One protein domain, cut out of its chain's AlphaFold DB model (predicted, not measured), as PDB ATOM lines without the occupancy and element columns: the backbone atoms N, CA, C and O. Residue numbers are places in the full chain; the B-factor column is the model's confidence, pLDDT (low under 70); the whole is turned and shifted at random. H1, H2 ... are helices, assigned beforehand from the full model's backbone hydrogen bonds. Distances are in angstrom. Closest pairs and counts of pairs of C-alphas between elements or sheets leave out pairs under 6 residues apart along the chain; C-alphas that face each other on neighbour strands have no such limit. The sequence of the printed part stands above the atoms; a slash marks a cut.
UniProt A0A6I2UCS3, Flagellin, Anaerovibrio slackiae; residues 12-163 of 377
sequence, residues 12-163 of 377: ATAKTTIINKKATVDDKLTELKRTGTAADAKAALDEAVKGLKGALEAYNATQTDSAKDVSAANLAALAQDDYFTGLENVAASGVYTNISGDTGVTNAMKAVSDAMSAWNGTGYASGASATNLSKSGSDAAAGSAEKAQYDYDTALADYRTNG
ATOM      1  N   ALA A  12      23.153  -2.925  12.948       71.25
ATOM      2  CA  ALA A  12      23.811  -2.897  11.646       71.25
ATOM      3  C   ALA A  12      24.434  -4.261  11.314       71.25
ATOM      4  O   ALA A  12      24.226  -4.780  10.221       71.25
ATOM      5  N   THR A  13      25.096  -4.887  12.292       75.81
ATOM      6  CA  THR A  13      25.673  -6.232  12.166       75.81
ATOM      7  C   THR A  13      24.598  -7.259  11.820       75.81
ATOM      8  O   THR A  13      24.757  -7.986  10.848       75.81
ATOM      9  N   ALA A  14      23.473  -7.282  12.544       69.56
ATOM     10  CA  ALA A  14      22.379  -8.213  12.264       69.56
ATOM     11  C   ALA A  14      21.786  -8.011  10.857       69.56
ATOM     12  O   ALA A  14      21.549  -8.983  10.142       69.56
ATOM     13  N   LYS A  15      21.600  -6.756  10.426       74.06
ATOM     14  CA  LYS A  15      21.126  -6.430   9.073       74.06
ATOM     15  C   LYS A  15      22.103  -6.927   8.004       74.06
ATOM     16  O   LYS A  15      21.679  -7.570   7.045       74.06
ATOM     17  N   THR A  16      23.398  -6.683   8.190       79.94
ATOM     18  CA  THR A  16      24.451  -7.173   7.294       79.94
ATOM     19  C   THR A  16      24.500  -8.698   7.268       79.94
ATOM     20  O   THR A  16      24.590  -9.280   6.193       79.94
ATOM     21  N   THR A  17      24.358  -9.370   8.415       80.44
ATOM     22  CA  THR A  17      24.283 -10.837   8.477       80.44
ATOM     23  C   THR A  17      23.116 -11.379   7.652       80.44
ATOM     24  O   THR A  17      23.309 -12.324   6.895       80.44
ATOM     25  N   ILE A  18      21.927 -10.775   7.742       78.75
ATOM     26  CA  ILE A  18      20.750 -11.202   6.967       78.75
ATOM     27  C   ILE A  18      20.988 -11.023   5.464       78.75
ATOM     28  O   ILE A  18      20.737 -11.948   4.692       78.75
ATOM     29  N   ILE A  19      21.503  -9.858   5.055       83.12
ATOM     30  CA  ILE A  19      21.812  -9.559   3.649       83.12
ATOM     31  C   ILE A  19      22.826 -10.569   3.101       83.12
ATOM     32  O   ILE A  19      22.589 -11.162   2.050       83.12
ATOM     33  N   ASN A  20      23.906 -10.829   3.839       87.00
ATOM     34  CA  ASN A  20      24.959 -11.750   3.413       87.00
ATOM     35  C   ASN A  20      24.462 -13.201   3.332       87.00
ATOM     36  O   ASN A  20      24.801 -13.916   2.391       87.00
ATOM     37  N   LYS A  21      23.626 -13.643   4.282       85.81
ATOM     38  CA  LYS A  21      23.039 -14.992   4.245       85.81
ATOM     39  C   LYS A  21      22.066 -15.156   3.083       85.81
ATOM     40  O   LYS A  21      22.094 -16.186   2.420       85.81
ATOM     41  N   LYS A  22      21.251 -14.138   2.788       87.00
ATOM     42  CA  LYS A  22      20.400 -14.151   1.593       87.00
ATOM     43  C   LYS A  22      21.230 -14.198   0.306       87.00
ATOM     44  O   LYS A  22      20.920 -15.007  -0.559       87.00
ATOM     45  N   ALA A  23      22.284 -13.387   0.203       90.25
ATOM     46  CA  ALA A  23      23.190 -13.416  -0.945       90.25
ATOM     47  C   ALA A  23      23.815 -14.810  -1.130       90.25
ATOM     48  O   ALA A  23      23.803 -15.347  -2.228       90.25
ATOM     49  N   THR A  24      24.227 -15.451  -0.031       92.75
ATOM     50  CA  THR A  24      24.745 -16.829  -0.057       92.75
ATOM     51  C   THR A  24      23.718 -17.817  -0.627       92.75
ATOM     52  O   THR A  24      24.073 -18.660  -1.444       92.75
ATOM     53  N   VAL A  25      22.441 -17.721  -0.236       92.44
ATOM     54  CA  VAL A  25      21.371 -18.571  -0.797       92.44
ATOM     55  C   VAL A  25      21.195 -18.327  -2.295       92.44
ATOM     56  O   VAL A  25      21.072 -19.287  -3.053       92.44
ATOM     57  N   ASP A  26      21.193 -17.065  -2.725       92.88
ATOM     58  CA  ASP A  26      21.023 -16.703  -4.136       92.88
ATOM     59  C   ASP A  26      22.200 -17.218  -4.996       92.88
ATOM     60  O   ASP A  26      21.986 -17.760  -6.087       92.88
ATOM     61  N   ASP A  27      23.430 -17.136  -4.480       94.81
ATOM     62  CA  ASP A  27      24.633 -17.670  -5.128       94.81
ATOM     63  C   ASP A  27      24.563 -19.199  -5.259       94.81
ATOM     64  O   ASP A  27      24.774 -19.751  -6.343       94.81
ATOM     65  N   LYS A  28      24.196 -19.904  -4.178       95.00
ATOM     66  CA  LYS A  28      24.047 -21.370  -4.195       95.00
ATOM     67  C   LYS A  28      22.901 -21.835  -5.092       95.00
ATOM     68  O   LYS A  28      23.037 -22.852  -5.766       95.00
ATOM     69  N   LEU A  29      21.806 -21.079  -5.172       94.56
ATOM     70  CA  LEU A  29      20.709 -21.356  -6.103       94.56
ATOM     71  C   LEU A  29      21.146 -21.195  -7.563       94.56
ATOM     72  O   LEU A  29      20.706 -21.948  -8.432       94.56
ATOM     73  N   THR A  30      21.991 -20.204  -7.846       94.00
ATOM     74  CA  THR A  30      22.542 -19.989  -9.189       94.00
ATOM     75  C   THR A  30      23.430 -21.157  -9.599       94.00
ATOM     76  O   THR A  30      23.292 -21.667 -10.711       94.00
ATOM     77  N   GLU A  31      24.275 -21.635  -8.685       92.12
ATOM     78  CA  GLU A  31      25.105 -22.815  -8.921       92.12
ATOM     79  C   GLU A  31      24.260 -24.080  -9.134       92.12
ATOM     80  O   GLU A  31      24.471 -24.784 -10.117       92.12
ATOM     81  N   LEU A  32      23.236 -24.314  -8.305       93.00
ATOM     82  CA  LEU A  32      22.318 -25.448  -8.463       93.00
ATOM     83  C   LEU A  32      21.612 -25.445  -9.829       93.00
ATOM     84  O   LEU A  32      21.484 -26.479 -10.481       93.00
ATOM     85  N   LYS A  33      21.183 -24.271 -10.304       93.00
ATOM     86  CA  LYS A  33      20.585 -24.130 -11.643       93.00
ATOM     87  C   LYS A  33      21.573 -24.438 -12.767       93.00
ATOM     88  O   LYS A  33      21.147 -24.883 -13.829       93.00
ATOM     89  N   ARG A  34      22.866 -24.181 -12.557       90.62
ATOM     90  CA  ARG A  34      23.928 -24.455 -13.530       90.62
ATOM     91  C   ARG A  34      24.279 -25.943 -13.581       90.62
ATOM     92  O   ARG A  34      24.524 -26.459 -14.668       90.62
ATOM     93  N   THR A  35      24.332 -26.615 -12.432       89.19
ATOM     94  CA  THR A  35      24.688 -28.041 -12.330       89.19
ATOM     95  C   THR A  35      23.519 -28.983 -12.611       89.19
ATOM     96  O   THR A  35      23.750 -30.140 -12.947       89.19
ATOM     97  N   GLY A  36      22.277 -28.505 -12.480       88.44
ATOM     98  CA  GLY A  36      21.092 -29.360 -12.449       88.44
ATOM     99  C   GLY A  36      20.858 -29.944 -11.054       88.44
ATOM    100  O   GLY A  36      21.725 -29.857 -10.178       88.44
ATOM    101  N   THR A  37      19.666 -30.501 -10.825       91.19
ATOM    102  CA  THR A  37      19.314 -31.052  -9.511       91.19
ATOM    103  C   THR A  37      19.987 -32.402  -9.278       91.19
ATOM    104  O   THR A  37      20.252 -33.159 -10.215       91.19
ATOM    105  N   ALA A  38      20.228 -32.733  -8.009       93.38
ATOM    106  CA  ALA A  38      20.746 -34.041  -7.618       93.38
ATOM    107  C   ALA A  38      19.876 -35.197  -8.142       93.38
ATOM    108  O   ALA A  38      20.403 -36.216  -8.583       93.38
ATOM    109  N   ALA A  39      18.551 -35.015  -8.148       93.12
ATOM    110  CA  ALA A  39      17.598 -36.012  -8.627       93.12
ATOM    111  C   ALA A  39      17.743 -36.281 -10.133       93.12
ATOM    112  O   ALA A  39      17.778 -37.441 -10.539       93.12
ATOM    113  N   ASP A  40      17.889 -35.233 -10.949       92.81
ATOM    114  CA  ASP A  40      18.058 -35.379 -12.401       92.81
ATOM    115  C   ASP A  40      19.384 -36.075 -12.736       92.81
ATOM    116  O   ASP A  40      19.430 -36.994 -13.556       92.81
ATOM    117  N   ALA A  41      20.468 -35.676 -12.062       94.19
ATOM    118  CA  ALA A  41      21.780 -36.288 -12.245       94.19
ATOM    119  C   ALA A  41      21.800 -37.755 -11.778       94.19
ATOM    120  O   ALA A  41      22.389 -38.606 -12.446       94.19
ATOM    121  N   LYS A  42      21.113 -38.071 -10.672       93.38
ATOM    122  CA  LYS A  42      20.962 -39.446 -10.183       93.38
ATOM    123  C   LYS A  42      20.135 -40.300 -11.145       93.38
ATOM    124  O   LYS A  42      20.530 -41.424 -11.427       93.38
ATOM    125  N   ALA A  43      19.057 -39.764 -11.716       94.38
ATOM    126  CA  ALA A  43      18.268 -40.472 -12.724       94.38
ATOM    127  C   ALA A  43      19.089 -40.777 -13.992       94.38
ATOM    128  O   ALA A  43      19.013 -41.880 -14.530       94.38
ATOM    129  N   ALA A  44      19.922 -39.834 -14.447       94.88
ATOM    130  CA  ALA A  44      20.832 -40.062 -15.570       94.88
ATOM    131  C   ALA A  44      21.875 -41.152 -15.268       94.88
ATOM    132  O   ALA A  44      22.194 -41.966 -16.137       94.88
ATOM    133  N   LEU A  45      22.381 -41.195 -14.033       95.44
ATOM    134  CA  LEU A  45      23.270 -42.258 -13.574       95.44
ATOM    135  C   LEU A  45      22.564 -43.620 -13.541       95.44
ATOM    136  O   LEU A  45      23.128 -44.602 -14.019       95.44
ATOM    137  N   ASP A  46      21.328 -43.678 -13.046       95.12
ATOM    138  CA  ASP A  46      20.537 -44.912 -12.996       95.12
ATOM    139  C   ASP A  46      20.332 -45.497 -14.402       95.12
ATOM    140  O   ASP A  46      20.488 -46.702 -14.614       95.12
ATOM    141  N   GLU A  47      20.061 -44.647 -15.395       96.31
ATOM    142  CA  GLU A  47      19.969 -45.065 -16.797       96.31
ATOM    143  C   GLU A  47      21.320 -45.516 -17.373       96.31
ATOM    144  O   GLU A  47      21.385 -46.530 -18.075       96.31
ATOM    145  N   ALA A  48      22.420 -44.833 -17.042       96.88
ATOM    146  CA  ALA A  48      23.755 -45.243 -17.475       96.88
ATOM    147  C   ALA A  48      24.145 -46.626 -16.919       96.88
ATOM    148  O   ALA A  48      24.707 -47.450 -17.646       96.88
ATOM    149  N   VAL A  49      23.807 -46.917 -15.659       96.81
ATOM    150  CA  VAL A  49      24.085 -48.215 -15.022       96.81
ATOM    151  C   VAL A  49      23.229 -49.331 -15.625       96.81
ATOM    152  O   VAL A  49      23.754 -50.413 -15.910       96.81
ATOM    153  N   LYS A  50      21.948 -49.072 -15.917       96.00
ATOM    154  CA  LYS A  50      21.109 -50.012 -16.684       96.00
ATOM    155  C   LYS A  50      21.706 -50.299 -18.064       96.00
ATOM    156  O   LYS A  50      21.752 -51.456 -18.483       96.00
ATOM    157  N   GLY A  51      22.206 -49.265 -18.745       96.38
ATOM    158  CA  GLY A  51      22.912 -49.398 -20.020       96.38
ATOM    159  C   GLY A  51      24.169 -50.268 -19.915       96.38
ATOM    160  O   GLY A  51      24.378 -51.147 -20.752       96.38
ATOM    161  N   LEU A  52      24.967 -50.091 -18.857       96.56
ATOM    162  CA  LEU A  52      26.134 -50.933 -18.580       96.56
ATOM    163  C   LEU A  52      25.745 -52.395 -18.359       96.56
ATOM    164  O   LEU A  52      26.362 -53.273 -18.955       96.56
ATOM    165  N   LYS A  53      24.701 -52.669 -17.569       96.06
ATOM    166  CA  LYS A  53      24.194 -54.037 -17.386       96.06
ATOM    167  C   LYS A  53      23.836 -54.687 -18.725       96.06
ATOM    168  O   LYS A  53      24.279 -55.802 -18.986       96.06
ATOM    169  N   GLY A  54      23.104 -53.982 -19.589       96.12
ATOM    170  CA  GLY A  54      22.746 -54.489 -20.918       96.12
ATOM    171  C   GLY A  54      23.964 -54.758 -21.812       96.12
ATOM    172  O   GLY A  54      24.016 -55.779 -22.495       96.12
ATOM    173  N   ALA A  55      24.978 -53.889 -21.773       96.25
ATOM    174  CA  ALA A  55      26.225 -54.097 -22.512       96.25
ATOM    175  C   ALA A  55      27.010 -55.319 -22.003       96.25
ATOM    176  O   ALA A  55      27.559 -56.074 -22.802       96.25
ATOM    177  N   LEU A  56      27.031 -55.548 -20.687       95.12
ATOM    178  CA  LEU A  56      27.673 -56.718 -20.083       95.12
ATOM    179  C   LEU A  56      26.932 -58.025 -20.408       95.12
ATOM    180  O   LEU A  56      27.572 -59.043 -20.662       95.12
ATOM    181  N   GLU A  57      25.598 -58.007 -20.452       94.75
ATOM    182  CA  GLU A  57      24.795 -59.155 -20.901       94.75
ATOM    183  C   GLU A  57      25.071 -59.490 -22.373       94.75
ATOM    184  O   GLU A  57      25.240 -60.660 -22.719       94.75
ATOM    185  N   ALA A  58      25.179 -58.468 -23.228       94.50
ATOM    186  CA  ALA A  58      25.560 -58.643 -24.626       94.50
ATOM    187  C   ALA A  58      26.990 -59.189 -24.770       94.50
ATOM    188  O   ALA A  58      27.210 -60.099 -25.567       94.50
ATOM    189  N   TYR A  59      27.939 -58.694 -23.968       94.56
ATOM    190  CA  TYR A  59      29.305 -59.216 -23.920       94.56
ATOM    191  C   TYR A  59      29.316 -60.703 -23.552       94.56
ATOM    192  O   TYR A  59      29.822 -61.506 -24.336       94.56
ATOM    193  N   ASN A  60      28.682 -61.094 -22.440       94.06
ATOM    194  CA  ASN A  60      28.589 -62.497 -22.016       94.06
ATOM    195  C   ASN A  60      27.982 -63.395 -23.110       94.06
ATOM    196  O   ASN A  60      28.445 -64.510 -23.319       94.06
ATOM    197  N   ALA A  61      26.982 -62.910 -23.856       92.12
ATOM    198  CA  ALA A  61      26.369 -63.673 -24.947       92.12
ATOM    199  C   ALA A  61      27.325 -63.954 -26.125       92.12
ATOM    200  O   ALA A  61      27.087 -64.883 -26.899       92.12
ATOM    201  N   THR A  62      28.391 -63.164 -26.277       90.19
ATOM    202  CA  THR A  62      29.419 -63.354 -27.318       90.19
ATOM    203  C   THR A  62      30.616 -64.187 -26.855       90.19
ATOM    204  O   THR A  62      31.418 -64.609 -27.692       90.19
ATOM    205  N   GLN A  63      30.739 -64.458 -25.551       89.12
ATOM    206  CA  GLN A  63      31.883 -65.169 -24.996       89.12
ATOM    207  C   GLN A  63      31.752 -66.685 -25.111       89.12
ATOM    208  O   GLN A  63      30.712 -67.288 -24.868       89.12
ATOM    209  N   THR A  64      32.860 -67.314 -25.496       85.19
ATOM    210  CA  THR A  64      32.983 -68.775 -25.618       85.19
ATOM    211  C   THR A  64      33.710 -69.409 -24.431       85.19
ATOM    212  O   THR A  64      33.671 -70.626 -24.269       85.19
ATOM    213  N   ASP A  65      34.351 -68.591 -23.593       86.00
ATOM    214  CA  ASP A  65      35.076 -68.996 -22.391       86.00
ATOM    215  C   ASP A  65      34.355 -68.454 -21.153       86.00
ATOM    216  O   ASP A  65      34.477 -67.272 -20.825       86.00
ATOM    217  N   SER A  66      33.634 -69.329 -20.448       82.50
ATOM    218  CA  SER A  66      32.857 -68.964 -19.257       82.50
ATOM    219  C   SER A  66      33.704 -68.407 -18.107       82.50
ATOM    220  O   SER A  66      33.154 -67.810 -17.185       82.50
ATOM    221  N   ALA A  67      35.035 -68.561 -18.132       83.56
ATOM    222  CA  ALA A  67      35.920 -67.918 -17.158       83.56
ATOM    223  C   ALA A  67      36.047 -66.395 -17.374       83.56
ATOM    224  O   ALA A  67      36.529 -65.690 -16.484       83.56
ATOM    225  N   LYS A  68      35.629 -65.884 -18.541       85.06
ATOM    226  CA  LYS A  68      35.633 -64.451 -18.878       85.06
ATOM    227  C   LYS A  68      34.282 -63.773 -18.679       85.06
ATOM    228  O   LYS A  68      34.229 -62.545 -18.745       85.06
ATOM    229  N   ASP A  69      33.230 -64.542 -18.421       88.69
ATOM    230  CA  ASP A  69      31.889 -64.014 -18.202       88.69
ATOM    231  C   ASP A  69      31.828 -63.167 -16.930       88.69
ATOM    232  O   ASP A  69      32.401 -63.495 -15.885       88.69
ATOM    233  N   VAL A  70      31.050 -62.090 -16.987       91.06
ATOM    234  CA  VAL A  70      30.630 -61.388 -15.776       91.06
ATOM    235  C   VAL A  70      29.575 -62.233 -15.070       91.06
ATOM    236  O   VAL A  70      28.557 -62.589 -15.662       91.06
ATOM    237  N   SER A  71      29.805 -62.559 -13.797       91.25
ATOM    238  CA  SER A  71      28.923 -63.456 -13.045       91.25
ATOM    239  C   SER A  71      27.476 -62.942 -12.978       91.25
ATOM    240  O   SER A  71      27.221 -61.738 -12.883       91.25
ATOM    241  N   ALA A  72      26.509 -63.865 -12.947       89.81
ATOM    242  CA  ALA A  72      25.091 -63.522 -12.798       89.81
ATOM    243  C   ALA A  72      24.809 -62.713 -11.515       89.81
ATOM    244  O   ALA A  72      23.930 -61.854 -11.506       89.81
ATOM    245  N   ALA A  73      25.586 -62.943 -10.451       90.25
ATOM    246  CA  ALA A  73      25.503 -62.176  -9.211       90.25
ATOM    247  C   ALA A  73      25.916 -60.707  -9.411       90.25
ATOM    248  O   ALA A  73      25.227 -59.809  -8.929       90.25
ATOM    249  N   ASN A  74      26.989 -60.450 -10.168       90.31
ATOM    250  CA  ASN A  74      27.440 -59.089 -10.471       90.31
ATOM    251  C   ASN A  74      26.435 -58.354 -11.372       90.31
ATOM    252  O   ASN A  74      26.128 -57.193 -11.119       90.31
ATOM    253  N   LEU A  75      25.864 -59.037 -12.370       91.75
ATOM    254  CA  LEU A  75      24.811 -58.474 -13.226       91.75
ATOM    255  C   LEU A  75      23.529 -58.147 -12.446       91.75
ATOM    256  O   LEU A  75      22.911 -57.110 -12.684       91.75
ATOM    257  N   ALA A  76      23.135 -59.006 -11.501       92.50
ATOM    258  CA  ALA A  76      21.976 -58.766 -10.643       92.50
ATOM    259  C   ALA A  76      22.202 -57.588  -9.680       92.50
ATOM    260  O   ALA A  76      21.278 -56.815  -9.438       92.50
ATOM    261  N   ALA A  77      23.427 -57.409  -9.173       93.12
ATOM    262  CA  ALA A  77      23.773 -56.295  -8.292       93.12
ATOM    263  C   ALA A  77      23.639 -54.920  -8.974       93.12
ATOM    264  O   ALA A  77      23.306 -53.947  -8.308       93.12
ATOM    265  N   LEU A  78      23.828 -54.836 -10.298       92.75
ATOM    266  CA  LEU A  78      23.628 -53.598 -11.068       92.75
ATOM    267  C   LEU A  78      22.151 -53.223 -11.277       92.75
ATOM    268  O   LEU A  78      21.865 -52.117 -11.719       92.75
ATOM    269  N   ALA A  79      21.215 -54.137 -11.007       90.12
ATOM    270  CA  ALA A  79      19.778 -53.885 -11.139       90.12
ATOM    271  C   ALA A  79      19.120 -53.398  -9.839       90.12
ATOM    272  O   ALA A  79      17.925 -53.110  -9.842       90.12
ATOM    273  N   GLN A  80      19.875 -53.355  -8.739       88.75
ATOM    274  CA  GLN A  80      19.392 -52.882  -7.446       88.75
ATOM    275  C   GLN A  80      19.382 -51.349  -7.387       88.75
ATOM    276  O   GLN A  80      20.151 -50.697  -8.090       88.75
ATOM    277  N   ASP A  81      18.573 -50.784  -6.488       80.31
ATOM    278  CA  ASP A  81      18.545 -49.334  -6.232       80.31
ATOM    279  C   ASP A  81      19.896 -48.807  -5.697       80.31
ATOM    280  O   ASP A  81      20.269 -47.662  -5.958       80.31
ATOM    281  N   ASP A  82      20.648 -49.662  -4.991       87.50
ATOM    282  CA  ASP A  82      22.038 -49.433  -4.579       87.50
ATOM    283  C   ASP A  82      22.998 -50.327  -5.383       87.50
ATOM    284  O   ASP A  82      23.423 -51.406  -4.959       87.50
ATOM    285  N   TYR A  83      23.319 -49.876  -6.593       93.31
ATOM    286  CA  TYR A  83      24.200 -50.573  -7.531       93.31
ATOM    287  C   TYR A  83      25.698 -50.324  -7.293       93.31
ATOM    288  O   TYR A  83      26.522 -50.853  -8.042       93.31
ATOM    289  N   PHE A  84      26.104 -49.544  -6.281       94.69
ATOM    290  CA  PHE A  84      27.513 -49.147  -6.114       94.69
ATOM    291  C   PHE A  84      28.435 -50.329  -5.804       94.69
ATOM    292  O   PHE A  84      29.546 -50.396  -6.330       94.69
ATOM    293  N   THR A  85      27.952 -51.304  -5.031       93.12
ATOM    294  CA  THR A  85      28.679 -52.566  -4.795       93.12
ATOM    295  C   THR A  85      28.783 -53.397  -6.080       93.12
ATOM    296  O   THR A  85      29.807 -54.022  -6.348       93.12
ATOM    297  N   GLY A  86      27.743 -53.378  -6.919       93.19
ATOM    298  CA  GLY A  86      27.768 -54.022  -8.235       93.19
ATOM    299  C   GLY A  86      28.804 -53.390  -9.165       93.19
ATOM    300  O   GLY A  86      29.570 -54.104  -9.810       93.19
ATOM    301  N   LEU A  87      28.879 -52.058  -9.182       94.69
ATOM    302  CA  LEU A  87      29.891 -51.312  -9.928       94.69
ATOM    303  C   LEU A  87      31.310 -51.609  -9.426       94.69
ATOM    304  O   LEU A  87      32.196 -51.833 -10.242       94.69
ATOM    305  N   GLU A  88      31.537 -51.686  -8.114       95.75
ATOM    306  CA  GLU A  88      32.836 -52.085  -7.546       95.75
ATOM    307  C   GLU A  88      33.251 -53.496  -7.989       95.75
ATOM    308  O   GLU A  88      34.384 -53.710  -8.427       95.75
ATOM    309  N   ASN A  89      32.320 -54.452  -7.973       93.19
ATOM    310  CA  ASN A  89      32.591 -55.819  -8.421       93.19
ATOM    311  C   ASN A  89      32.949 -55.899  -9.915       93.19
ATOM    312  O   ASN A  89      33.755 -56.743 -10.308       93.19
ATOM    313  N   VAL A  90      32.371 -55.034 -10.754       92.94
ATOM    314  CA  VAL A  90      32.709 -54.932 -12.186       92.94
ATOM    315  C   VAL A  90      34.026 -54.175 -12.400       92.94
ATOM    316  O   VAL A  90      34.792 -54.508 -13.304       92.94
ATOM    317  N   ALA A  91      34.328 -53.194 -11.549       93.69
ATOM    318  CA  ALA A  91      35.588 -52.456 -11.548       93.69
ATOM    319  C   ALA A  91      36.781 -53.283 -11.046       93.69
ATOM    320  O   ALA A  91      37.933 -52.912 -11.299       93.69
ATOM    321  N   ALA A  92      36.531 -54.392 -10.342       93.25
ATOM    322  CA  ALA A  92      37.564 -55.282  -9.834       93.25
ATOM    323  C   ALA A  92      38.504 -55.735 -10.960       93.25
ATOM    324  O   ALA A  92      38.057 -56.188 -12.013       93.25
ATOM    325  N   SER A  93      39.816 -55.636 -10.720       83.25
ATOM    326  CA  SER A  93      40.855 -55.761 -11.754       83.25
ATOM    327  C   SER A  93      40.676 -56.973 -12.675       83.25
ATOM    328  O   SER A  93      40.789 -56.799 -13.881       83.25
ATOM    329  N   GLY A  94      40.328 -58.155 -12.148       86.06
ATOM    330  CA  GLY A  94      40.146 -59.364 -12.961       86.06
ATOM    331  C   GLY A  94      38.925 -59.335 -13.893       86.06
ATOM    332  O   GLY A  94      39.015 -59.785 -15.031       86.06
ATOM    333  N   VAL A  95      37.797 -58.777 -13.442       88.44
ATOM    334  CA  VAL A  95      36.596 -58.619 -14.281       88.44
ATOM    335  C   VAL A  95      36.826 -57.495 -15.286       88.44
ATOM    336  O   VAL A  95      36.598 -57.672 -16.482       88.44
ATOM    337  N   TYR A  96      37.362 -56.369 -14.812       89.50
ATOM    338  CA  TYR A  96      37.604 -55.180 -15.618       89.50
ATOM    339  C   TYR A  96      38.536 -55.458 -16.803       89.50
ATOM    340  O   TYR A  96      38.243 -55.034 -17.915       89.50
ATOM    341  N   THR A  97      39.619 -56.222 -16.605       89.88
ATOM    342  CA  THR A  97      40.547 -56.582 -17.692       89.88
ATOM    343  C   THR A  97      39.901 -57.428 -18.785       89.88
ATOM    344  O   THR A  97      40.295 -57.323 -19.944       89.88
ATOM    345  N   ASN A  98      38.917 -58.263 -18.438       89.88
ATOM    346  CA  ASN A  98      38.236 -59.114 -19.414       89.88
ATOM    347  C   ASN A  98      37.307 -58.287 -20.309       89.88
ATOM    348  O   ASN A  98      37.252 -58.504 -21.521       89.88
ATOM    349  N   ILE A  99      36.604 -57.324 -19.716       91.81
ATOM    350  CA  ILE A  99      35.567 -56.540 -20.396       91.81
ATOM    351  C   ILE A  99      36.100 -55.271 -21.073       91.81
ATOM    352  O   ILE A  99      35.480 -54.775 -22.008       91.81
ATOM    353  N   SER A 100      37.258 -54.745 -20.652       88.69
ATOM    354  CA  SER A 100      37.799 -53.463 -21.139       88.69
ATOM    355  C   SER A 100      38.232 -53.464 -22.609       88.69
ATOM    356  O   SER A 100      38.573 -52.415 -23.146       88.69
ATOM    357  N   GLY A 101      38.275 -54.632 -23.256       88.81
ATOM    358  CA  GLY A 101      38.550 -54.757 -24.689       88.81
ATOM    359  C   GLY A 101      37.309 -54.625 -25.576       88.81
ATOM    360  O   GLY A 101      37.455 -54.437 -26.781       88.81
ATOM    361  N   ASP A 102      36.103 -54.724 -25.008       94.00
ATOM    362  CA  ASP A 102      34.859 -54.609 -25.762       94.00
ATOM    363  C   ASP A 102      34.428 -53.144 -25.906       94.00
ATOM    364  O   ASP A 102      34.328 -52.396 -24.927       94.00
ATOM    365  N   THR A 103      34.152 -52.721 -27.138       93.69
ATOM    366  CA  THR A 103      33.775 -51.335 -27.447       93.69
ATOM    367  C   THR A 103      32.424 -50.953 -26.832       93.69
ATOM    368  O   THR A 103      32.259 -49.823 -26.369       93.69
ATOM    369  N   GLY A 104      31.455 -51.874 -26.807       94.31
ATOM    370  CA  GLY A 104      30.124 -51.635 -26.247       94.31
ATOM    371  C   GLY A 104      30.178 -51.437 -24.736       94.31
ATOM    372  O   GLY A 104      29.657 -50.444 -24.221       94.31
ATOM    373  N   VAL A 105      30.888 -52.324 -24.036       95.19
ATOM    374  CA  VAL A 105      31.094 -52.212 -22.588       95.19
ATOM    375  C   VAL A 105      31.917 -50.973 -22.246       95.19
ATOM    376  O   VAL A 105      31.557 -50.240 -21.329       95.19
ATOM    377  N   THR A 106      32.973 -50.670 -23.004       95.31
ATOM    378  CA  THR A 106      33.807 -49.477 -22.767       95.31
ATOM    379  C   THR A 106      33.004 -48.182 -22.896       95.31
ATOM    380  O   THR A 106      33.113 -47.302 -22.040       95.31
ATOM    381  N   ASN A 107      32.136 -48.077 -23.907       96.25
ATOM    382  CA  ASN A 107      31.246 -46.927 -24.064       96.25
ATOM    383  C   ASN A 107      30.250 -46.808 -22.901       96.25
ATOM    384  O   ASN A 107      30.029 -45.707 -22.394       96.25
ATOM    385  N   ALA A 108      29.685 -47.927 -22.440       97.00
ATOM    386  CA  ALA A 108      28.760 -47.926 -21.311       97.00
ATOM    387  C   ALA A 108      29.457 -47.587 -19.978       97.00
ATOM    388  O   ALA A 108      28.932 -46.801 -19.193       97.00
ATOM    389  N   MET A 109      30.676 -48.088 -19.744       95.81
ATOM    390  CA  MET A 109      31.496 -47.710 -18.585       95.81
ATOM    391  C   MET A 109      31.841 -46.219 -18.604       95.81
ATOM    392  O   MET A 109      31.818 -45.571 -17.557       95.81
ATOM    393  N   LYS A 110      32.113 -45.651 -19.786       95.94
ATOM    394  CA  LYS A 110      32.317 -44.207 -19.932       95.94
ATOM    395  C   LYS A 110      31.047 -43.425 -19.589       95.94
ATOM    396  O   LYS A 110      31.140 -42.450 -18.855       95.94
ATOM    397  N   ALA A 111      29.879 -43.862 -20.063       97.06
ATOM    398  CA  ALA A 111      28.606 -43.221 -19.732       97.06
ATOM    399  C   ALA A 111      28.339 -43.222 -18.217       97.06
ATOM    400  O   ALA A 111      27.956 -42.193 -17.664       97.06
ATOM    401  N   VAL A 112      28.623 -44.338 -17.531       96.88
ATOM    402  CA  VAL A 112      28.566 -44.411 -16.062       96.88
ATOM    403  C   VAL A 112      29.562 -43.439 -15.431       96.88
ATOM    404  O   VAL A 112      29.186 -42.690 -14.537       96.88
ATOM    405  N   SER A 113      30.810 -43.387 -15.908       96.06
ATOM    406  CA  SER A 113      31.815 -42.453 -15.384       96.06
ATOM    407  C   SER A 113      31.409 -40.985 -15.547       96.06
ATOM    408  O   SER A 113      31.598 -40.194 -14.623       96.06
ATOM    409  N   ASP A 114      30.864 -40.610 -16.705       95.75
ATOM    410  CA  ASP A 114      30.417 -39.245 -16.986       95.75
ATOM    411  C   ASP A 114      29.216 -38.875 -16.091       95.75
ATOM    412  O   ASP A 114      29.207 -37.808 -15.476       95.75
ATOM    413  N   ALA A 115      28.235 -39.777 -15.954       95.75
ATOM    414  CA  ALA A 115      27.055 -39.562 -15.118       95.75
ATOM    415  C   ALA A 115      27.398 -39.499 -13.619       95.75
ATOM    416  O   ALA A 115      26.903 -38.626 -12.906       95.75
ATOM    417  N   MET A 116      28.307 -40.357 -13.147       94.88
ATOM    418  CA  MET A 116      28.846 -40.304 -11.784       94.88
ATOM    419  C   MET A 116      29.558 -38.977 -11.514       94.88
ATOM    420  O   MET A 116      29.316 -38.321 -10.499       94.88
ATOM    421  N   SER A 117      30.393 -38.538 -12.461       93.81
ATOM    422  CA  SER A 117      31.108 -37.265 -12.360       93.81
ATOM    423  C   SER A 117      30.141 -36.076 -12.310       93.81
ATOM    424  O   SER A 117      30.382 -35.121 -11.578       93.81
ATOM    425  N   ALA A 118      29.018 -36.134 -13.030       94.12
ATOM    426  CA  ALA A 118      27.976 -35.112 -12.949       94.12
ATOM    427  C   ALA A 118      27.213 -35.146 -11.609       94.12
ATOM    428  O   ALA A 118      26.946 -34.094 -11.021       94.12
ATOM    429  N   TRP A 119      26.885 -36.338 -11.102       95.25
ATOM    430  CA  TRP A 119      26.123 -36.497  -9.864       95.25
ATOM    431  C   TRP A 119      26.950 -36.143  -8.620       95.25
ATOM    432  O   TRP A 119      26.631 -35.171  -7.929       95.25
ATOM    433  N   ASN A 120      28.045 -36.861  -8.359       94.00
ATOM    434  CA  ASN A 120      28.852 -36.691  -7.143       94.00
ATOM    435  C   ASN A 120      30.328 -36.333  -7.382       94.00
ATOM    436  O   ASN A 120      31.077 -36.141  -6.419       94.00
ATOM    437  N   GLY A 121      30.747 -36.215  -8.647       92.94
ATOM    438  CA  GLY A 121      32.103 -35.807  -9.020       92.94
ATOM    439  C   GLY A 121      33.154 -36.910  -8.944       92.94
ATOM    440  O   GLY A 121      34.342 -36.619  -9.078       92.94
ATOM    441  N   THR A 122      32.747 -38.164  -8.743       91.88
ATOM    442  CA  THR A 122      33.660 -39.311  -8.745       91.88
ATOM    443  C   THR A 122      33.673 -39.967 -10.124       91.88
ATOM    444  O   THR A 122      32.625 -40.285 -10.672       91.88
ATOM    445  N   GLY A 123      34.855 -40.197 -10.699       90.38
ATOM    446  CA  GLY A 123      34.987 -40.970 -11.939       90.38
ATOM    447  C   GLY A 123      34.861 -42.477 -11.697       90.38
ATOM    448  O   GLY A 123      35.217 -42.970 -10.626       90.38
ATOM    449  N   TYR A 124      34.406 -43.222 -12.706       94.31
ATOM    450  CA  TYR A 124      34.365 -44.686 -12.669       94.31
ATOM    451  C   TYR A 124      35.528 -45.272 -13.481       94.31
ATOM    452  O   TYR A 124      35.690 -44.971 -14.662       94.31
ATOM    453  N   ALA A 125      36.352 -46.103 -12.843       92.94
ATOM    454  CA  ALA A 125      37.558 -46.690 -13.428       92.94
ATOM    455  C   ALA A 125      37.886 -48.047 -12.784       92.94
ATOM    456  O   ALA A 125      37.238 -48.459 -11.823       92.94
ATOM    457  N   SER A 126      38.915 -48.732 -13.293       93.69
ATOM    458  CA  SER A 126      39.417 -49.967 -12.677       93.69
ATOM    459  C   SER A 126      39.789 -49.742 -11.207       93.69
ATOM    460  O   SER A 126      40.451 -48.760 -10.870       93.69
ATOM    461  N   GLY A 127      39.354 -50.649 -10.332       91.88
ATOM    462  CA  GLY A 127      39.567 -50.557  -8.888       91.88
ATOM    463  C   GLY A 127      38.716 -49.502  -8.176       91.88
ATOM    464  O   GLY A 127      39.012 -49.168  -7.030       91.88
ATOM    465  N   ALA A 128      37.680 -48.953  -8.824       93.62
ATOM    466  CA  ALA A 128      36.719 -48.087  -8.151       93.62
ATOM    467  C   ALA A 128      36.021 -48.831  -7.001       93.62
ATOM    468  O   ALA A 128      35.606 -49.974  -7.160       93.62
ATOM    469  N   SER A 129      35.877 -48.159  -5.858       93.56
ATOM    470  CA  SER A 129      35.261 -48.722  -4.651       93.56
ATOM    471  C   SER A 129      33.888 -48.115  -4.387       93.56
ATOM    472  O   SER A 129      33.712 -46.905  -4.575       93.56
ATOM    473  N   ALA A 130      32.938 -48.916  -3.891       92.88
ATOM    474  CA  ALA A 130      31.571 -48.484  -3.627       92.88
ATOM    475  C   ALA A 130      31.518 -47.269  -2.695       92.88
ATOM    476  O   ALA A 130      30.744 -46.354  -2.943       92.88
ATOM    477  N   THR A 131      32.396 -47.194  -1.687       92.06
ATOM    478  CA  THR A 131      32.467 -46.053  -0.755       92.06
ATOM    479  C   THR A 131      32.802 -44.732  -1.448       92.06
ATOM    480  O   THR A 131      32.304 -43.680  -1.058       92.06
ATOM    481  N   ASN A 132      33.653 -44.759  -2.476       90.62
ATOM    482  CA  ASN A 132      33.952 -43.553  -3.247       90.62
ATOM    483  C   ASN A 132      32.821 -43.228  -4.220       90.62
ATOM    484  O   ASN A 132      32.504 -42.058  -4.416       90.62
ATOM    485  N   LEU A 133      32.216 -44.260  -4.805       92.88
ATOM    486  CA  LEU A 133      31.136 -44.119  -5.770       92.88
ATOM    487  C   LEU A 133      29.827 -43.633  -5.125       92.88
ATOM    488  O   LEU A 133      29.059 -42.949  -5.787       92.88
ATOM    489  N   SER A 134      29.586 -43.904  -3.843       93.00
ATOM    490  CA  SER A 134      28.341 -43.548  -3.149       93.00
ATOM    491  C   SER A 134      28.372 -42.212  -2.397       93.00
ATOM    492  O   SER A 134      27.415 -41.890  -1.691       93.00
ATOM    493  N   LYS A 135      29.446 -41.415  -2.530       92.44
ATOM    494  CA  LYS A 135      29.572 -40.109  -1.857       92.44
ATOM    495  C   LYS A 135      28.364 -39.217  -2.140       92.44
ATOM    496  O   LYS A 135      27.991 -39.035  -3.299       92.44
ATOM    497  N   SER A 136      27.808 -38.632  -1.082       92.94
ATOM    498  CA  SER A 136      26.630 -37.764  -1.128       92.94
ATOM    499  C   SER A 136      26.742 -36.601  -0.139       92.94
ATOM    500  O   SER A 136      27.676 -36.541   0.667       92.94
ATOM    501  N   GLY A 137      25.819 -35.639  -0.222       93.19
ATOM    502  CA  GLY A 137      25.789 -34.493   0.688       93.19
ATOM    503  C   GLY A 137      27.105 -33.700   0.732       93.19
ATOM    504  O   GLY A 137      27.629 -33.268  -0.297       93.19
ATOM    505  N   SER A 138      27.661 -33.510   1.936       93.00
ATOM    506  CA  SER A 138      28.918 -32.771   2.150       93.00
ATOM    507  C   SER A 138      30.130 -33.411   1.481       93.00
ATOM    508  O   SER A 138      31.055 -32.695   1.077       93.00
ATOM    509  N   ASP A 139      30.105 -34.736   1.351       92.88
ATOM    510  CA  ASP A 139      31.232 -35.552   0.909       92.88
ATOM    511  C   ASP A 139      31.319 -35.643  -0.622       92.88
ATOM    512  O   ASP A 139      32.346 -36.058  -1.162       92.88
ATOM    513  N   ALA A 140      30.269 -35.206  -1.328       93.81
ATOM    514  CA  ALA A 140      30.282 -35.030  -2.774       93.81
ATOM    515  C   ALA A 140      31.243 -33.901  -3.203       93.81
ATOM    516  O   ALA A 140      31.447 -32.894  -2.499       93.81
ATOM    517  N   ALA A 141      31.854 -34.065  -4.377       92.62
ATOM    518  CA  ALA A 141      32.865 -33.138  -4.867       92.62
ATOM    519  C   ALA A 141      32.255 -31.794  -5.299       92.62
ATOM    520  O   ALA A 141      31.118 -31.708  -5.759       92.62
ATOM    521  N   ALA A 142      33.033 -30.718  -5.168       90.44
ATOM    522  CA  ALA A 142      32.598 -29.395  -5.605       90.44
ATOM    523  C   ALA A 142      32.295 -29.374  -7.114       90.44
ATOM    524  O   ALA A 142      33.049 -29.926  -7.912       90.44
ATOM    525  N   GLY A 143      31.202 -28.706  -7.490       87.81
ATOM    526  CA  GLY A 143      30.747 -28.604  -8.879       87.81
ATOM    527  C   GLY A 143      29.869 -29.765  -9.358       87.81
ATOM    528  O   GLY A 143      29.398 -29.706 -10.493       87.81
ATOM    529  N   SER A 144      29.623 -30.779  -8.519       94.81
ATOM    530  CA  SER A 144      28.648 -31.840  -8.790       94.81
ATOM    531  C   SER A 144      27.229 -31.423  -8.376       94.81
ATOM    532  O   SER A 144      27.050 -30.567  -7.500       94.81
ATOM    533  N   ALA A 145      26.211 -32.044  -8.976       95.38
ATOM    534  CA  ALA A 145      24.807 -31.739  -8.689       95.38
ATOM    535  C   ALA A 145      24.412 -32.049  -7.230       95.38
ATOM    536  O   ALA A 145      23.728 -31.252  -6.589       95.38
ATOM    537  N   GLU A 146      24.895 -33.166  -6.678       95.44
ATOM    538  CA  GLU A 146      24.664 -33.578  -5.286       95.44
ATOM    539  C   GLU A 146      25.219 -32.555  -4.283       95.44
ATOM    540  O   GLU A 146      24.528 -32.138  -3.351       95.44
ATOM    541  N   LYS A 147      26.448 -32.073  -4.519       95.50
ATOM    542  CA  LYS A 147      27.073 -31.054  -3.673       95.50
ATOM    543  C   LYS A 147      26.365 -29.707  -3.786       95.50
ATOM    544  O   LYS A 147      26.151 -29.045  -2.773       95.50
ATOM    545  N   ALA A 148      25.981 -29.298  -4.994       95.44
ATOM    546  CA  ALA A 148      25.257 -28.047  -5.206       95.44
ATOM    547  C   ALA A 148      23.890 -28.044  -4.499       95.44
ATOM    548  O   ALA A 148      23.528 -27.045  -3.873       95.44
ATOM    549  N   GLN A 149      23.164 -29.167  -4.541       95.69
ATOM    550  CA  GLN A 149      21.888 -29.333  -3.843       95.69
ATOM    551  C   GLN A 149      22.075 -29.260  -2.323       95.69
ATOM    552  O   GLN A 149      21.410 -28.461  -1.663       95.69
ATOM    553  N   TYR A 150      23.033 -30.015  -1.776       95.56
ATOM    554  CA  TYR A 150      23.349 -29.995  -0.346       95.56
ATOM    555  C   TYR A 150      23.738 -28.598   0.155       95.56
ATOM    556  O   TYR A 150      23.239 -28.139   1.188       95.56
ATOM    557  N   ASP A 151      24.614 -27.903  -0.573       95.62
ATOM    558  CA  ASP A 151      25.057 -26.555  -0.221       95.62
ATOM    559  C   ASP A 151      23.892 -25.553  -0.256       95.62
ATOM    560  O   ASP A 151      23.798 -24.689   0.621       95.62
ATOM    561  N   TYR A 152      22.997 -25.662  -1.246       95.25
ATOM    562  CA  TYR A 152      21.795 -24.834  -1.335       95.25
ATOM    563  C   TYR A 152      20.836 -25.101  -0.171       95.25
ATOM    564  O   TYR A 152      20.419 -24.154   0.499       95.25
ATOM    565  N   ASP A 153      20.527 -26.364   0.121       94.25
ATOM    566  CA  ASP A 153      19.612 -26.729   1.206       94.25
ATOM    567  C   ASP A 153      20.174 -26.323   2.576       94.25
ATOM    568  O   ASP A 153      19.447 -25.795   3.422       94.25
ATOM    569  N   THR A 154      21.489 -26.468   2.768       94.62
ATOM    570  CA  THR A 154      22.197 -26.012   3.971       94.62
ATOM    571  C   THR A 154      22.139 -24.490   4.109       94.62
ATOM    572  O   THR A 154      21.783 -23.979   5.174       94.62
ATOM    573  N   ALA A 155      22.426 -23.744   3.035       92.50
ATOM    574  CA  ALA A 155      22.334 -22.284   3.035       92.50
ATOM    575  C   ALA A 155      20.895 -21.807   3.288       92.50
ATOM    576  O   ALA A 155      20.673 -20.856   4.042       92.50
ATOM    577  N   LEU A 156      19.900 -22.483   2.709       90.50
ATOM    578  CA  LEU A 156      18.489 -22.174   2.903       90.50
ATOM    579  C   LEU A 156      18.050 -22.446   4.347       90.50
ATOM    580  O   LEU A 156      17.351 -21.621   4.940       90.50
ATOM    581  N   ALA A 157      18.469 -23.565   4.941       87.69
ATOM    582  CA  ALA A 157      18.199 -23.888   6.339       87.69
ATOM    583  C   ALA A 157      18.848 -22.875   7.299       87.69
ATOM    584  O   ALA A 157      18.195 -22.412   8.243       87.69
ATOM    585  N   ASP A 158      20.093 -22.468   7.035       85.38
ATOM    586  CA  ASP A 158      20.793 -21.442   7.812       85.38
ATOM    587  C   ASP A 158      20.123 -20.067   7.674       85.38
ATOM    588  O   ASP A 158      19.883 -19.387   8.673       85.38
ATOM    589  N   TYR A 159      19.711 -19.674   6.466       82.50
ATOM    590  CA  TYR A 159      18.935 -18.452   6.264       82.50
ATOM    591  C   TYR A 159      17.594 -18.496   7.011       82.50
ATOM    592  O   TYR A 159      17.227 -17.528   7.672       82.50
ATOM    593  N   ARG A 160      16.871 -19.619   7.005       77.25
ATOM    594  CA  ARG A 160      15.593 -19.746   7.737       77.25
ATOM    595  C   ARG A 160      15.773 -19.701   9.254       77.25
ATOM    596  O   ARG A 160      14.947 -19.114   9.950       77.25
ATOM    597  N   THR A 161      16.849 -20.295   9.763       72.12
ATOM    598  CA  THR A 161      17.111 -20.397  11.206       72.12
ATOM    599  C   THR A 161      17.721 -19.113  11.766       72.12
ATOM    600  O   THR A 161      17.302 -18.641  12.821       72.12
ATOM    601  N   ASN A 162      18.666 -18.520  11.032       69.81
ATOM    602  CA  ASN A 162      19.534 -17.441  11.503       69.81
ATOM    603  C   ASN A 162      19.403 -16.130  10.698       69.81
ATOM    604  O   ASN A 162      19.938 -15.111  11.125       69.81
ATOM    605  N   GLY A 163      18.728 -16.136   9.544       59.47
ATOM    606  CA  GLY A 163      18.495 -14.959   8.687       59.47
ATOM    607  C   GLY A 163      17.031 -14.501   8.585       59.47
ATOM    608  O   GLY A 163      16.777 -13.392   8.126       59.47
TER     609      GLY A 163
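This is residues 12 to 163 of the 377 residues of the protein "Flagellin" of Anaerovibrio slackiae (UniProt A0A6I2UCS3). Two pairs of long helices stand end to end in a thin rod: H2 and H6 side by side in one half, H1 and H8 in the other. The short helices H3, H4 and H7 lie along one side of the H2 and H6 half, with H5 near the beginning of H6. The printed part has 152 residues with eight named helices, H1 to H8, and no named strand; its class is all helix. It is loose, with a radius of gyration of the C-alphas of 19.8 A and spans of 76 by 22 by 21 A.

Start at H2, residues 38 to 62, which touches H6, residues 103 to 119, opposite ways at a shallow tilt of 15 degrees; look at the closest C-alphas, Leu 52 and Ala 108, 4.8 A apart. With residues 38 to 41 alone H2 touches H8, residues 145 to 163; C-alphas 38 and 146 are closest, at 4.6 A. H8 touches H1, residues 12 to 35, opposite ways at 20 degrees, a shallow tilt, closest at C-alphas 18 and 163, 4.7 A. H2 and H3, residues 72 to 77, form a hairpin and only just touch, with 3 pairs of C-alphas within 8 A, closest at 53 and 75, 6.1 A. H3 touches H4, residues 84 to 91, closest at C-alphas 77 and 86, 4.6 A, in another hairpin. H4 touches H7, residues 130 to 133, closest at C-alphas 84 and 130, 4.8 A. H5, residues 93 to 99, touches no helix. Every O i to N i+4 pair is within hydrogen-bond range in H1, H2, H3, H4, H6 and H8; H5 has 2 of 3, and H7 is too short for one.

Find C-alpha 12 at (23.811, -2.897, 11.646), where H1 begins its 34.8 A. H2 runs 36.4 A from C-alpha 38 at (20.746, -34.041, -7.618), H6 24.2 A, and H8 25.0 A to C-alpha 163 at (18.495, -14.959, 8.687).

The C-alphas farthest apart, Ala 12 and Thr 64, are 76.2 A apart. The printed part has no cut; the link from H7 to H8 is long. Residue 14 and residues 162 to 163 have pLDDT under 70.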